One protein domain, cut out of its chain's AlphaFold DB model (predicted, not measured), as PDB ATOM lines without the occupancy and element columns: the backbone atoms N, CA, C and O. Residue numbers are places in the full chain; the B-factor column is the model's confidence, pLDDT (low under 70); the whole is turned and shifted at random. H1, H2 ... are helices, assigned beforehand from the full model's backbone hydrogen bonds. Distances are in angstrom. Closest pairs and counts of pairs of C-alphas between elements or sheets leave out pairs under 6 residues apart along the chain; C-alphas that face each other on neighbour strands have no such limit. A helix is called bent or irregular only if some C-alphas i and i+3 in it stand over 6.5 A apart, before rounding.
ATOM      1  N   ARG A   2      64.313 104.179 110.451       29.58
ATOM      2  CA  ARG A   2      63.582 103.948 111.711       29.58
ATOM      3  C   ARG A   2      64.478 103.168 112.696       29.58
ATOM      4  O   ARG A   2      65.161 102.249 112.236       29.58
ATOM      5  N   PRO A   3      64.481 103.502 114.000       32.84
ATOM      6  CA  PRO A   3      65.328 102.854 115.016       32.84
ATOM      7  C   PRO A   3      65.101 101.337 115.153       32.84
ATOM      8  O   PRO A   3      65.963 100.605 115.626       32.84
ATOM      9  N   ASP A   4      63.959 100.854 114.675       46.06
ATOM     10  CA  ASP A   4      63.440  99.504 114.908       46.06
ATOM     11  C   ASP A   4      64.102  98.435 114.010       46.06
ATOM     12  O   ASP A   4      63.948  97.239 114.236       46.06
ATOM     13  N   PHE A   5      64.873  98.843 112.995       44.41
ATOM     14  CA  PHE A   5      65.468  97.930 112.009       44.41
ATOM     15  C   PHE A   5      66.634  97.090 112.547       44.41
ATOM     16  O   PHE A   5      66.950  96.043 111.984       44.41
ATOM     17  N   GLN A   6      67.289  97.531 113.625       44.69
ATOM     18  CA  GLN A   6      68.484  96.862 114.151       44.69
ATOM     19  C   GLN A   6      68.170  95.575 114.932       44.69
ATOM     20  O   GLN A   6      69.024  94.694 114.992       44.69
ATOM     21  N   TYR A   7      66.940  95.413 115.430       48.78
ATOM     22  CA  TYR A   7      66.513  94.253 116.230       48.78
ATOM     23  C   TYR A   7      65.768  93.174 115.430       48.78
ATOM     24  O   TYR A   7      65.371  92.147 115.973       48.78
ATOM     25  N   ILE A   8      65.583  93.391 114.129       53.12
ATOM     26  CA  ILE A   8      64.852  92.490 113.236       53.12
ATOM     27  C   ILE A   8      65.827  91.452 112.654       53.12
ATOM     28  O   ILE A   8      66.903  91.839 112.180       53.12
ATOM     29  N   SER A   9      65.473  90.156 112.680       63.50
ATOM     30  CA  SER A   9      66.303  89.083 112.100       63.50
ATOM     31  C   SER A   9      66.575  89.334 110.605       63.50
ATOM     32  O   SER A   9      65.740  89.950 109.937       63.50
ATOM     33  N   PRO A  10      67.710  88.872 110.047       68.19
ATOM     34  CA  PRO A  10      68.015  89.032 108.622       68.19
ATOM     35  C   PRO A  10      66.873  88.580 107.698       68.19
ATOM     36  O   PRO A  10      66.499  89.320 106.790       68.19
ATOM     37  N   ASP A  11      66.244  87.444 108.009       64.31
ATOM     38  CA  ASP A  11      65.101  86.901 107.257       64.31
ATOM     39  C   ASP A  11      63.904  87.862 107.246       64.31
ATOM     40  O   ASP A  11      63.266  88.089 106.222       64.31
ATOM     41  N   SER A  12      63.636  88.507 108.380       63.47
ATOM     42  CA  SER A  12      62.536  89.464 108.516       63.47
ATOM     43  C   SER A  12      62.814  90.777 107.775       63.47
ATOM     44  O   SER A  12      61.899  91.379 107.212       63.47
ATOM     45  N   ARG A  13      64.080  91.224 107.732       70.31
ATOM     46  CA  ARG A  13      64.482  92.393 106.928       70.31
ATOM     47  C   ARG A  13      64.323  92.108 105.437       70.31
ATOM     48  O   ARG A  13      63.878  92.985 104.704       70.31
ATOM     49  N   PHE A  14      64.657  90.892 105.008       77.75
ATOM     50  CA  PHE A  14      64.496  90.466 103.622       77.75
ATOM     51  C   PHE A  14      63.020  90.422 103.205       77.75
ATOM     52  O   PHE A  14      62.667  91.021 102.192       77.75
ATOM     53  N   LEU A  15      62.139  89.839 104.030       74.06
ATOM     54  CA  LEU A  15      60.689  89.857 103.780       74.06
ATOM     55  C   LEU A  15      60.136  91.284 103.687       74.06
ATOM     56  O   LEU A  15      59.322  91.584 102.817       74.06
ATOM     57  N   TYR A  16      60.602  92.195 104.544       74.00
ATOM     58  CA  TYR A  16      60.182  93.594 104.489       74.00
ATOM     59  C   TYR A  16      60.641  94.304 103.204       74.00
ATOM     60  O   TYR A  16      59.888  95.091 102.633       74.00
ATOM     61  N   LEU A  17      61.850  94.014 102.715       80.81
ATOM     62  CA  LEU A  17      62.323  94.533 101.429       80.81
ATOM     63  C   LEU A  17      61.491  93.989 100.263       80.81
ATOM     64  O   LEU A  17      61.044  94.775  99.430       80.81
ATOM     65  N   GLN A  18      61.224  92.679 100.235       80.88
ATOM     66  CA  GLN A  18      60.363  92.060  99.220       80.88
ATOM     67  C   GLN A  18      58.964  92.681  99.216       80.88
ATOM     68  O   GLN A  18      58.443  93.021  98.156       80.88
ATOM     69  N   ARG A  19      58.393  92.919 100.403       80.00
ATOM     70  CA  ARG A  19      57.116  93.621 100.552       80.00
ATOM     71  C   ARG A  19      57.125  94.982  99.865       80.00
ATOM     72  O   ARG A  19      56.225  95.254  99.080       80.00
ATOM     73  N   ILE A  20      58.119  95.825 100.154       82.31
ATOM     74  CA  ILE A  20      58.212  97.175  99.575       82.31
ATOM     75  C   ILE A  20      58.318  97.105  98.052       82.31
ATOM     76  O   ILE A  20      57.658  97.881  97.360       82.31
ATOM     77  N   VAL A  21      59.131  96.185  97.526       85.44
ATOM     78  CA  VAL A  21      59.287  96.002  96.077       85.44
ATOM     79  C   VAL A  21      57.941  95.670  95.444       85.44
ATOM     80  O   VAL A  21      57.520  96.367  94.524       85.44
ATOM     81  N   PHE A  22      57.219  94.679  95.974       84.62
ATOM     82  CA  PHE A  22      55.915  94.318  95.426       84.62
ATOM     83  C   PHE A  22      54.892  95.445  95.587       84.62
ATOM     84  O   PHE A  22      54.224  95.776  94.611       84.62
ATOM     85  N   GLU A  23      54.802  96.097  96.757       84.00
ATOM     86  CA  GLU A  23      53.905  97.249  96.989       84.00
ATOM     87  C   GLU A  23      54.164  98.383  95.988       84.00
ATOM     88  O   GLU A  23      53.216  99.003  95.502       84.00
ATOM     89  N   THR A  24      55.428  98.606  95.619       87.00
ATOM     90  CA  THR A  24      55.822  99.592  94.605       87.00
ATOM     91  C   THR A  24      55.356  99.181  93.210       87.00
ATOM     92  O   THR A  24      54.766  99.995  92.501       87.00
ATOM     93  N   VAL A  25      55.563  97.918  92.824       85.81
ATOM     94  CA  VAL A  25      55.086  97.383  91.535       85.81
ATOM     95  C   VAL A  25      53.561  97.497  91.432       85.81
ATOM     96  O   VAL A  25      53.046  97.961  90.418       85.81
ATOM     97  N   HIS A  26      52.838  97.176  92.506       85.81
ATOM     98  CA  HIS A  26      51.386  97.349  92.565       85.81
ATOM     99  C   HIS A  26      50.946  98.797  92.466       85.81
ATOM    100  O   HIS A  26      49.999  99.092  91.742       85.81
ATOM    101  N   TYR A  27      51.632  99.710  93.148       87.62
ATOM    102  CA  TYR A  27      51.357 101.131  93.011       87.62
ATOM    103  C   TYR A  27      51.527 101.593  91.557       87.62
ATOM    104  O   TYR A  27      50.652 102.278  91.027       87.62
ATOM    105  N   PHE A  28      52.605 101.174  90.883       89.56
ATOM    106  CA  PHE A  28      52.815 101.500  89.473       89.56
ATOM    107  C   PHE A  28      51.714 100.937  88.581       89.56
ATOM    108  O   PHE A  28      51.200 101.667  87.738       89.56
ATOM    109  N   TYR A  29      51.310  99.687  88.796       87.06
ATOM    110  CA  TYR A  29      50.224  99.074  88.037       87.06
ATOM    111  C   TYR A  29      48.894  99.811  88.256       87.06
ATOM    112  O   TYR A  29      48.267 100.279  87.309       87.06
ATOM    113  N   LYS A  30      48.504 100.009  89.519       87.75
ATOM    114  CA  LYS A  30      47.239 100.646  89.910       87.75
ATOM    115  C   LYS A  30      47.084 102.071  89.372       87.75
ATOM    116  O   LYS A  30      45.968 102.516  89.116       87.75
ATOM    117  N   HIS A  31      48.190 102.797  89.232       90.50
ATOM    118  CA  HIS A  31      48.204 104.167  88.724       90.50
ATOM    119  C   HIS A  31      48.581 104.265  87.237       90.50
ATOM    120  O   HIS A  31      48.863 105.364  86.765       90.50
ATOM    121  N   ASN A  32      48.558 103.148  86.497       87.69
ATOM    122  CA  ASN A  32      48.880 103.073  85.066       87.69
ATOM    123  C   ASN A  32      50.276 103.631  84.715       87.69
ATOM    124  O   ASN A  32      50.482 104.184  83.637       87.69
ATOM    125  N   LEU A  33      51.235 103.512  85.637       91.25
ATOM    126  CA  LEU A  33      52.643 103.870  85.427       91.25
ATOM    127  C   LEU A  33      53.441 102.721  84.789       91.25
ATOM    128  O   LEU A  33      54.526 102.945  84.262       91.25
ATOM    129  N   ILE A  34      52.898 101.505  84.836       87.88
ATOM    130  CA  ILE A  34      53.331 100.339  84.064       87.88
ATOM    131  C   ILE A  34      52.087  99.707  83.432       87.88
ATOM    132  O   ILE A  34      51.045  99.618  84.083       87.88
ATOM    133  N   ASP A  35      52.181  99.300  82.169       85.25
ATOM    134  CA  ASP A  35      51.094  98.597  81.486       85.25
ATOM    135  C   ASP A  35      51.125  97.082  81.761       85.25
ATOM    136  O   ASP A  35      52.078  96.529  82.321       85.25
ATOM    137  N   THR A  36      50.052  96.393  81.371       85.00
ATOM    138  CA  THR A  36      49.903  94.943  81.558       85.00
ATOM    139  C   THR A  36      50.957  94.140  80.801       85.00
ATOM    140  O   THR A  36      51.379  93.093  81.285       85.00
ATOM    141  N   THR A  37      51.421  94.615  79.643       85.69
ATOM    142  CA  THR A  37      52.443  93.931  78.838       85.69
ATOM    143  C   THR A  37      53.799  93.934  79.537       85.69
ATOM    144  O   THR A  37      54.413  92.879  79.697       85.69
ATOM    145  N   ASN A  38      54.248  95.096  80.010       84.31
ATOM    146  CA  ASN A  38      55.507  95.240  80.732       84.31
ATOM    147  C   ASN A  38      55.460  94.514  82.081       84.31
ATOM    148  O   ASN A  38      56.431  93.858  82.464       84.31
ATOM    149  N   LEU A  39      54.317  94.567  82.774       84.00
ATOM    150  CA  LEU A  39      54.113  93.797  83.998       84.00
ATOM    151  C   LEU A  39      54.169  92.286  83.719       84.00
ATOM    152  O   LEU A  39      54.862  91.559  84.425       84.00
ATOM    153  N   GLY A  40      53.511  91.814  82.659       83.50
ATOM    154  CA  GLY A  40      53.532  90.408  82.256       83.50
ATOM    155  C   GLY A  40      54.940  89.909  81.917       83.50
ATOM    156  O   GLY A  40      55.323  88.819  82.345       83.50
ATOM    157  N   SER A  41      55.743  90.723  81.220       83.50
ATOM    158  CA  SER A  41      57.154  90.413  80.930       83.50
ATOM    159  C   SER A  41      57.954  90.209  82.213       83.50
ATOM    160  O   SER A  41      58.614  89.185  82.374       83.50
ATOM    161  N   LEU A  42      57.813  91.125  83.178       79.38
ATOM    162  CA  LEU A  42      58.510  91.049  84.461       79.38
ATOM    163  C   LEU A  42      58.170  89.755  85.216       79.38
ATOM    164  O   LEU A  42      59.060  89.091  85.745       79.38
ATOM    165  N   PHE A  43      56.896  89.352  85.203       80.31
ATOM    166  CA  PHE A  43      56.438  88.129  85.865       80.31
ATOM    167  C   PHE A  43      56.925  86.838  85.196       80.31
ATOM    168  O   PHE A  43      57.125  85.842  85.895       80.31
ATOM    169  N   ASN A  44      57.131  86.847  83.875       76.00
ATOM    170  CA  ASN A  44      57.601  85.683  83.124       76.00
ATOM    171  C   ASN A  44      59.136  85.563  83.095       76.00
ATOM    172  O   ASN A  44      59.650  84.450  83.171       76.00
ATOM    173  N   GLU A  45      59.873  86.671  82.988       69.62
ATOM    174  CA  GLU A  45      61.327  86.651  82.757       69.62
ATOM    175  C   GLU A  45      62.150  86.403  84.027       69.62
ATOM    176  O   GLU A  45      63.208  85.778  83.962       69.62
ATOM    177  N   PHE A  46      61.678  86.857  85.190       67.06
ATOM    178  CA  PHE A  46      62.491  86.887  86.415       67.06
ATOM    179  C   PHE A  46      62.032  85.916  87.503       67.06
ATOM    180  O   PHE A  46      62.355  86.115  88.670       67.06
ATOM    181  N   HIS A  47      61.247  84.888  87.162       74.81
ATOM    182  CA  HIS A  47      60.628  83.980  88.144       74.81
ATOM    183  C   HIS A  47      59.850  84.714  89.257       74.81
ATOM    184  O   HIS A  47      59.618  84.167  90.337       74.81
ATOM    185  N   THR A  48      59.408  85.951  88.996       79.88
ATOM    186  CA  THR A  48      58.801  86.829  90.003       79.88
ATOM    187  C   THR A  48      57.530  86.227  90.587       79.88
ATOM    188  O   THR A  48      57.220  86.458  91.751       79.88
ATOM    189  N   MET A  49      56.836  85.381  89.820       81.44
ATOM    190  CA  MET A  49      55.694  84.624  90.318       81.44
ATOM    191  C   MET A  49      56.053  83.749  91.527       81.44
ATOM    192  O   MET A  49      55.393  83.814  92.562       81.44
ATOM    193  N   GLY A  50      57.147  82.989  91.430       80.94
ATOM    194  CA  GLY A  50      57.650  82.171  92.530       80.94
ATOM    195  C   GLY A  50      58.130  83.017  93.707       80.94
ATOM    196  O   GLY A  50      57.910  82.652  94.861       80.94
ATOM    197  N   ASP A  51      58.733  84.178  93.446       81.12
ATOM    198  CA  ASP A  51      59.182  85.091  94.501       81.12
ATOM    199  C   ASP A  51      58.021  85.719  95.278       81.12
ATOM    200  O   ASP A  51      58.080  85.793  96.509       81.12
ATOM    201  N   ILE A  52      56.949  86.113  94.586       81.75
ATOM    202  CA  ILE A  52      55.723  86.629  95.205       81.75
ATOM    203  C   ILE A  52      55.070  85.540  96.052       81.75
ATOM    204  O   ILE A  52      54.796  85.765  97.233       81.75
ATOM    205  N   SER A  53      54.868  84.346  95.488       82.25
ATOM    206  CA  SER A  53      54.297  83.214  96.221       82.25
ATOM    207  C   SER A  53      55.138  82.862  97.455       82.25
ATOM    208  O   SER A  53      54.603  82.620  98.542       82.25
ATOM    209  N   ARG A  54      56.473  82.926  97.339       82.06
ATOM    210  CA  ARG A  54      57.402  82.678  98.453       82.06
ATOM    211  C   ARG A  54      57.247  83.721  99.536       82.06
ATOM    212  O   ARG A  54      57.128  83.357 100.704       82.06
ATOM    213  N   TYR A  55      57.217  84.989  99.148       80.88
ATOM    214  CA  TYR A  55      57.038  86.102 100.062       80.88
ATOM    215  C   TYR A  55      55.731  85.970 100.858       80.88
ATOM    216  O   TYR A  55      55.765  86.103 102.081       80.88
ATOM    217  N   ILE A  56      54.602  85.649 100.218       79.69
ATOM    218  CA  ILE A  56      53.312  85.463 100.912       79.69
ATOM    219  C   ILE A  56      53.407  84.348 101.937       79.69
ATOM    220  O   ILE A  56      53.090  84.540 103.113       79.69
ATOM    221  N   PHE A  57      53.847  83.174 101.486       79.12
ATOM    222  CA  PHE A  57      53.879  81.993 102.328       79.12
ATOM    223  C   PHE A  57      54.826  82.193 103.513       79.12
ATOM    224  O   PHE A  57      54.482  81.877 104.653       79.12
ATOM    225  N   GLN A  58      56.006  82.770 103.270       77.69
ATOM    226  CA  GLN A  58      56.983  83.065 104.312       77.69
ATOM    227  C   GLN A  58      56.521  84.177 105.247       77.69
ATOM    228  O   GLN A  58      56.752  84.069 106.445       77.69
ATOM    229  N   SER A  59      55.828  85.199 104.746       75.88
ATOM    230  CA  SER A  59      55.274  86.258 105.591       75.88
ATOM    231  C   SER A  59      54.191  85.715 106.513       75.88
ATOM    232  O   SER A  59      54.210  85.987 107.714       75.88
ATOM    233  N   TYR A  60      53.295  84.874 105.988       76.00
ATOM    234  CA  TYR A  60      52.316  84.168 106.806       76.00
ATOM    235  C   TYR A  60      53.007  83.290 107.850       76.00
ATOM    236  O   TYR A  60      52.753  83.419 109.049       76.00
ATOM    237  N   LYS A  61      53.937  82.437 107.408       73.75
ATOM    238  CA  LYS A  61      54.703  81.550 108.285       73.75
ATOM    239  C   LYS A  61      55.433  82.337 109.367       73.75
ATOM    240  O   LYS A  61      55.381  81.927 110.515       73.75
ATOM    241  N   PHE A  62      56.062  83.462 109.047       71.38
ATOM    242  CA  PHE A  62      56.766  84.301 110.012       71.38
ATOM    243  C   PHE A  62      55.816  84.861 111.081       71.38
ATOM    244  O   PHE A  62      56.072  84.700 112.277       71.38
ATOM    245  N   ILE A  63      54.676  85.426 110.666       67.44
ATOM    246  CA  ILE A  63      53.647  85.931 111.590       67.44
ATOM    247  C   ILE A  63      53.118  84.808 112.492       67.44
ATOM    248  O   ILE A  63      52.952  85.014 113.695       67.44
ATOM    249  N   GLN A  64      52.877  83.613 111.944       66.50
ATOM    250  CA  GLN A  64      52.335  82.499 112.724       66.50
ATOM    251  C   GLN A  64      53.391  81.774 113.570       66.50
ATOM    252  O   GLN A  64      53.077  81.321 114.669       66.50
ATOM    253  N   GLN A  65      54.645  81.670 113.126       55.53
ATOM    254  CA  GLN A  65      55.731  81.027 113.876       55.53
ATOM    255  C   GLN A  65      56.194  81.857 115.071       55.53
ATOM    256  O   GLN A  65      56.559  81.271 116.088       55.53
ATOM    257  N   GLY A  66      56.139  83.189 114.976       51.12
ATOM    258  CA  GLY A  66      56.404  84.070 116.115       51.12
ATOM    259  C   GLY A  66      55.308  84.039 117.185       51.12
ATOM    260  O   GLY A  66      55.574  84.406 118.326       51.12
ATOM    261  N   ASN A  67      54.095  83.593 116.836       49.06
ATOM    262  CA  ASN A  67      52.940  83.632 117.731       49.06
ATOM    263  C   ASN A  67      52.510  82.250 118.241       49.06
ATOM    264  O   ASN A  67      52.443  82.080 119.451       49.06
ATOM    265  N   ASN A  68      52.225  81.270 117.371       52.78
ATOM    266  CA  ASN A  68      51.500  80.049 117.772       52.78
ATOM    267  C   ASN A  68      51.865  78.760 116.994       52.78
ATOM    268  O   ASN A  68      51.341  77.696 117.306       52.78
ATOM    269  N   LYS A  69      52.756  78.816 115.988       62.72
ATOM    270  CA  LYS A  69      53.126  77.681 115.100       62.72
ATOM    271  C   LYS A  69      51.936  76.984 114.410       62.72
ATOM    272  O   LYS A  69      52.057  75.835 113.994       62.72
ATOM    273  N   LEU A  70      50.809  77.673 114.248       66.69
ATOM    274  CA  LEU A  70      49.632  77.144 113.561       66.69
ATOM    275  C   LEU A  70      49.761  77.394 112.053       66.69
ATOM    276  O   LEU A  70      49.563  78.512 111.573       66.69
ATOM    277  N   LEU A  71      50.120  76.352 111.303       71.06
ATOM    278  CA  LEU A  71      50.012  76.347 109.846       71.06
ATOM    279  C   LEU A  71      48.750  75.566 109.443       71.06
ATOM    280  O   LEU A  71      48.523  74.487 109.993       71.06
ATOM    281  N   PRO A  72      47.929  76.090 108.515       74.00
ATOM    282  CA  PRO A  72      46.810  75.351 107.942       74.00
ATOM    283  C   PRO A  72      47.312  74.072 107.278       74.00
ATOM    284  O   PRO A  72      48.423  74.060 106.747       74.00
ATOM    285  N   LEU A  73      46.490  73.022 107.263       77.00
ATOM    286  CA  LEU A  73      46.890  71.760 106.639       77.00
ATOM    287  C   LEU A  73      47.024  71.886 105.106       77.00
ATOM    288  O   LEU A  73      47.905  71.276 104.503       77.00
ATOM    289  N   SER A  74      46.192  72.733 104.492       78.69
ATOM    290  CA  SER A  74      46.283  73.085 103.072       78.69
ATOM    291  C   SER A  74      47.063  74.380 102.864       78.69
ATOM    292  O   SER A  74      46.762  75.415 103.462       78.69
ATOM    293  N   SER A  75      48.030  74.358 101.948       76.44
ATOM    294  CA  SER A  75      48.802  75.546 101.569       76.44
ATOM    295  C   SER A  75      47.946  76.598 100.856       76.44
ATOM    296  O   SER A  75      48.184  77.795 101.034       76.44
ATOM    297  N   LYS A  76      46.895  76.182 100.132       75.69
ATOM    298  CA  LYS A  76      45.901  77.093  99.539       75.69
ATOM    299  C   LYS A  76      45.200  77.925 100.611       75.69
ATOM    300  O   LYS A  76      44.927  79.104 100.397       75.69
ATOM    301  N   ASN A  77      44.978  77.366 101.803       74.06
ATOM    302  CA  ASN A  77      44.342  78.112 102.886       74.06
ATOM    303  C   ASN A  77      45.200  79.297 103.344       74.06
ATOM    304  O   ASN A  77      44.626  80.320 103.701       74.06
ATOM    305  N   VAL A  78      46.537  79.221 103.254       74.88
ATOM    306  CA  VAL A  78      47.454  80.343 103.553       74.88
ATOM    307  C   VAL A  78      47.133  81.595 102.732       74.88
ATOM    308  O   VAL A  78      47.184  82.695 103.278       74.88
ATOM    309  N   LEU A  79      46.734  81.443 101.465       69.19
ATOM    310  CA  LEU A  79      46.325  82.577 100.625       69.19
ATOM    311  C   LEU A  79      45.093  83.276 101.197       69.19
ATOM    312  O   LEU A  79      45.052  84.499 101.278       69.19
ATOM    313  N   ASN A  80      44.125  82.494 101.671       62.38
ATOM    314  CA  ASN A  80      42.891  83.017 102.250       62.38
ATOM    315  C   ASN A  80      43.102  83.734 103.595       62.38
ATOM    316  O   ASN A  80      42.256  84.523 104.012       62.38
ATOM    317  N   TYR A  81      44.207  83.445 104.288       59.94
ATOM    318  CA  TYR A  81      44.573  84.080 105.556       59.94
ATOM    319  C   TYR A  81      45.280  85.413 105.413       59.94
ATOM    320  O   TYR A  81      45.316  86.204 106.361       59.94
ATOM    321  N   TRP A  82      45.894  85.651 104.263       62.19
ATOM    322  CA  TRP A  82      46.582  86.897 104.020       62.19
ATOM    323  C   TRP A  82      45.548  87.940 103.603       62.19
ATOM    324  O   TRP A  82      45.225  88.077 102.426       62.19
ATOM    325  N   HIS A  83      44.969  88.616 104.604       47.34
ATOM    326  CA  HIS A  83      43.954  89.656 104.443       47.34
ATOM    327  C   HIS A  83      44.271  90.565 103.249       47.34
ATOM    328  O   HIS A  83      45.235  91.325 103.301       47.34
ATOM    329  N   TYR A  84      43.437  90.470 102.210       52.25
ATOM    330  CA  TYR A  84      43.420  91.336 101.033       52.25
ATOM    331  C   TYR A  84      44.802  91.587 100.444       52.25
ATOM    332  O   TYR A  84      45.426  92.622 100.665       52.25
ATOM    333  N   PHE A  85      45.250  90.604  99.672       60.88
ATOM    334  CA  PHE A  85      46.422  90.678  98.822       60.88
ATOM    335  C   PHE A  85      46.242  91.831  97.815       60.88
ATOM    336  O   PHE A  85      45.530  91.641  96.833       60.88
ATOM    337  N   PRO A  86      46.867  93.017  97.995       60.28
ATOM    338  CA  PRO A  86      46.697  94.128  97.047       60.28
ATOM    339  C   PRO A  86      47.190  93.734  95.647       60.28
ATOM    340  O   PRO A  86      46.800  94.287  94.633       60.28
ATOM    341  N   PHE A  87      48.055  92.726  95.604       68.31
ATOM    342  CA  PHE A  87      48.636  92.159  94.405       68.31
ATOM    343  C   PHE A  87      47.694  91.207  93.650       68.31
ATOM    344  O   PHE A  87      48.012  90.877  92.510       68.31
ATOM    345  N   MET A  88      46.556  90.775  94.226       70.69
ATOM    346  CA  MET A  88      45.569  89.997  93.460       70.69
ATOM    347  C   MET A  88      44.959  90.834  92.346       70.69
ATOM    348  O   MET A  88      44.820  90.321  91.245       70.69
ATOM    349  N   ASP A  89      44.729  92.127  92.577       73.69
ATOM    350  CA  ASP A  89      44.256  93.052  91.542       73.69
ATOM    351  C   ASP A  89      45.214  93.080  90.331       73.69
ATOM    352  O   ASP A  89      44.783  93.188  89.182       73.69
ATOM    353  N   MET A  90      46.529  92.934  90.569       77.44
ATOM    354  CA  MET A  90      47.515  92.817  89.486       77.44
ATOM    355  C   MET A  90      47.382  91.495  88.735       77.44
ATOM    356  O   MET A  90      47.372  91.492  87.509       77.44
ATOM    357  N   LEU A  91      47.290  90.372  89.454       77.25
ATOM    358  CA  LEU A  91      47.158  89.048  88.839       77.25
ATOM    359  C   LEU A  91      45.838  88.913  88.068       77.25
ATOM    360  O   LEU A  91      45.818  88.338  86.985       77.25
ATOM    361  N   GLU A  92      44.753  89.490  88.584       78.75
ATOM    362  CA  GLU A  92      43.468  89.597  87.892       78.75
ATOM    363  C   GLU A  92      43.580  90.389  86.593       78.75
ATOM    364  O   GLU A  92      43.082  89.940  85.561       78.75
ATOM    365  N   GLY A  93      44.285  91.519  86.618       80.19
ATOM    366  CA  GLY A  93      44.510  92.342  85.436       80.19
ATOM    367  C   GLY A  93      45.416  91.732  84.367       80.19
ATOM    368  O   GLY A  93      45.300  92.084  83.194       80.19
ATOM    369  N   LEU A  94      46.304  90.810  84.750       82.44
ATOM    370  CA  LEU A  94      47.181  90.083  83.826       82.44
ATOM    371  C   LEU A  94      46.472  88.912  83.119       82.44
ATOM    372  O   LEU A  94      46.940  88.458  82.075       82.44
ATOM    373  N   GLY A  95      45.340  88.450  83.655       83.00
ATOM    374  CA  GLY A  95      44.519  87.382  83.087       83.00
ATOM    375  C   GLY A  95      44.706  86.019  83.759       83.00
ATOM    376  O   GLY A  95      45.600  85.813  84.582       83.00
ATOM    377  N   GLU A  96      43.832  85.073  83.400       80.12
ATOM    378  CA  GLU A  96      43.730  83.769  84.073       80.12
ATOM    379  C   GLU A  96      45.053  82.998  84.083       80.12
ATOM    380  O   GLU A  96      45.454  82.551  85.150       80.12
ATOM    381  N   GLU A  97      45.801  82.960  82.973       82.25
ATOM    382  CA  GLU A  97      47.097  82.258  82.870       82.25
ATOM    383  C   GLU A  97      48.070  82.604  84.018       82.25
ATOM    384  O   GLU A  97      48.775  81.736  84.543       82.25
ATOM    385  N   TYR A  98      48.109  83.868  84.451       81.06
ATOM    386  CA  TYR A  98      48.988  84.306  85.538       81.06
ATOM    387  C   TYR A  98      48.484  83.853  86.908       81.06
ATOM    388  O   TYR A  98      49.300  83.526  87.771       81.06
ATOM    389  N   LYS A  99      47.165  83.768  87.108       78.75
ATOM    390  CA  LYS A  99      46.585  83.172  88.320       78.75
ATOM    391  C   LYS A  99      46.911  81.687  88.407       78.75
ATOM    392  O   LYS A  99      47.241  81.208  89.489       78.75
ATOM    393  N   GLU A 100      46.869  80.975  87.282       78.75
ATOM    394  CA  GLU A 100      47.222  79.552  87.236       78.75
ATOM    395  C   GLU A 100      48.689  79.348  87.632       78.75
ATOM    396  O   GLU A 100      48.988  78.602  88.568       78.75
ATOM    397  N   LYS A 101      49.605  80.093  86.992       81.25
ATOM    398  CA  LYS A 101      51.041  80.077  87.319       81.25
ATOM    399  C   LYS A 101      51.290  80.407  88.789       81.25
ATOM    400  O   LYS A 101      52.037  79.693  89.458       81.25
ATOM    401  N   PHE A 102      50.655  81.461  89.302       82.94
ATOM    402  CA  PHE A 102      50.760  81.864  90.702       82.94
ATOM    403  C   PHE A 102      50.349  80.744  91.657       82.94
ATOM    404  O   PHE A 102      51.095  80.405  92.579       82.94
ATOM    405  N   SER A 103      49.179  80.151  91.421       79.44
ATOM    406  CA  SER A 103      48.628  79.084  92.250       79.44
ATOM    407  C   SER A 103      49.524  77.848  92.261       79.44
ATOM    408  O   SER A 103      49.771  77.285  93.329       79.44
ATOM    409  N   THR A 104      50.062  77.451  91.105       82.31
ATOM    410  CA  THR A 104      51.021  76.344  91.015       82.31
ATOM    411  C   THR A 104      52.309  76.650  91.782       82.31
ATOM    412  O   THR A 104      52.743  75.822  92.584       82.31
ATOM    413  N   GLU A 105      52.889  77.845  91.626       84.31
ATOM    414  CA  GLU A 105      54.075  78.257  92.394       84.31
ATOM    415  C   GLU A 105      53.812  78.309  93.905       84.31
ATOM    416  O   GLU A 105      54.634  77.867  94.710       84.31
ATOM    417  N   HIS A 106      52.641  78.790  94.320       82.06
ATOM    418  CA  HIS A 106      52.272  78.847  95.734       82.06
ATOM    419  C   HIS A 106      52.148  77.458  96.360       82.06
ATOM    420  O   HIS A 106      52.667  77.222  97.453       82.06
ATOM    421  N   ILE A 107      51.526  76.515  95.653       80.25
ATOM    422  CA  ILE A 107      51.394  75.130  96.116       80.25
ATOM    423  C   ILE A 107      52.765  74.446  96.208       80.25
ATOM    424  O   ILE A 107      53.056  73.821  97.232       80.25
ATOM    425  N   LYS A 108      53.652  74.626  95.212       82.12
ATOM    426  CA  LYS A 108      55.047  74.136  95.280       82.12
ATOM    427  C   LYS A 108      55.746  74.592  96.554       82.12
ATOM    428  O   LYS A 108      56.384  73.804  97.252       82.12
ATOM    429  N   ILE A 109      55.616  75.876  96.866       79.12
ATOM    430  CA  ILE A 109      56.250  76.483  98.034       79.12
ATOM    431  C   ILE A 109      55.637  75.939  99.318       79.12
ATOM    432  O   ILE A 109      56.379  75.642 100.257       79.12
ATOM    433  N   GLY A 110      54.317  75.759  99.360       77.06
ATOM    434  CA  GLY A 110      53.634  75.103 100.471       77.06
ATOM    435  C   GLY A 110      54.208  73.721 100.776       77.06
ATOM    436  O   GLY A 110      54.553  73.435 101.924       77.06
ATOM    437  N   PHE A 111      54.400  72.903  99.741       75.31
ATOM    438  CA  PHE A 111      54.980  71.567  99.867       75.31
ATOM    439  C   PHE A 111      56.441  71.565 100.317       75.31
ATOM    440  O   PHE A 111      56.799  70.809 101.224       75.31
ATOM    441  N   ALA A 112      57.275  72.447  99.760       68.81
ATOM    442  CA  ALA A 112      58.685  72.563 100.143       68.81
ATOM    443  C   ALA A 112      58.873  72.849 101.645       68.81
ATOM    444  O   ALA A 112      59.893  72.495 102.238       68.81
ATOM    445  N   HIS A 113      57.876  73.464 102.283       64.50
ATOM    446  CA  HIS A 113      57.912  73.803 103.698       64.50
ATOM    447  C   HIS A 113      57.363  72.714 104.636       64.50
ATOM    448  O   HIS A 113      57.337  72.977 105.837       64.50
ATOM    449  N   ASN A 114      56.995  71.525 104.120       58.94
ATOM    450  CA  ASN A 114      56.614  70.301 104.849       58.94
ATOM    451  C   ASN A 114      55.872  70.562 106.174       58.94
ATOM    452  O   ASN A 114      56.473  70.637 107.246       58.94
ATOM    453  N   ILE A 115      54.545  70.664 106.106       56.69
ATOM    454  CA  ILE A 115      53.694  71.100 107.229       56.69
ATOM    455  C   ILE A 115      53.659  70.072 108.389       56.69
ATOM    456  O   ILE A 115      53.289  70.422 109.508       56.69
ATOM    457  N   SER A 116      54.106  68.825 108.175       55.34
ATOM    458  CA  SER A 116      54.071  67.757 109.189       55.34
ATOM    459  C   SER A 116      55.461  67.302 109.666       55.34
ATOM    460  O   SER A 116      56.388  67.204 108.857       55.34
TER     461      SER A 116
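Overview. This is residues 2 to 116 of the 354 residues of an uncharacterized protein of Puccinia graminis f. sp. tritici (UniProt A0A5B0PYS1). Three long helices are stacked in layers, H4 in the middle between H2 and H7 and crossing both at a slant. Short H5 and H6 line one side of this stack, H3 closes one end, and H1 lies out beyond H2. You are reading 115 residues with seven named helices, H1 to H7 in order, and no named strand: all helix, with mostly crossed packing. The whole is compact, with a radius of gyration of the C-alphas of 14.8 A and spans of 40 by 37 by 24 A.

Along the chain. Find C-alpha 3 at (65.328, 102.854, 115.016), where H1 runs to residue 7; it is only just irregular, C-alphas 3 and 6 being 6.8 A apart. H2, residues 10 to 30, spans 30.3 A; H3 is residues 36 to 45. H4, residues 48 to 65, spans 24.8 A. H5 is residues 75 to 81 and H6 88 to 94. H7, residues 96 to 112, spans 24.6 A and ends at C-alpha 112, (58.685, 72.563, 100.143).

Arrangement. H1 touches no helix. For some of the touching pairs, among them H2 and H4, the closest C-alphas are named here. H2 and H4 touch at Leu 15 and Tyr 55, 6.4 A, a steep tilt of 51 degrees, opposite ways. With residues 49 to 57 alone H4 touches H7, at Ser 53 and His 106, 4.8 A. H5 touches H7 at Ser 75 and Gly 110, 5.0 A. H3 touches H6 at Thr 36 and Leu 94, 6.0 A. H2 and H7 are apart. Each O i to N i+4 pair is within hydrogen-bond range in H2, H3, H4, H6 and H7; H1 has 0 of 1, and 0 of 2 O i to N i+3 pairs; H5 has 1 of 3, and 4 of 4.

Size, cuts and confidence. The C-alphas farthest apart, of Leu 33 and Ser 116, are 43.3 A apart. The printed part has no cut, and no link is long. Residues 63 to 68, of which 63 to 65 belong to H4, stand free. Look for pLDDT under 70 at residues 2 to 12, 45 to 46, 63 to 70, 79 to 87 and 112 to 116.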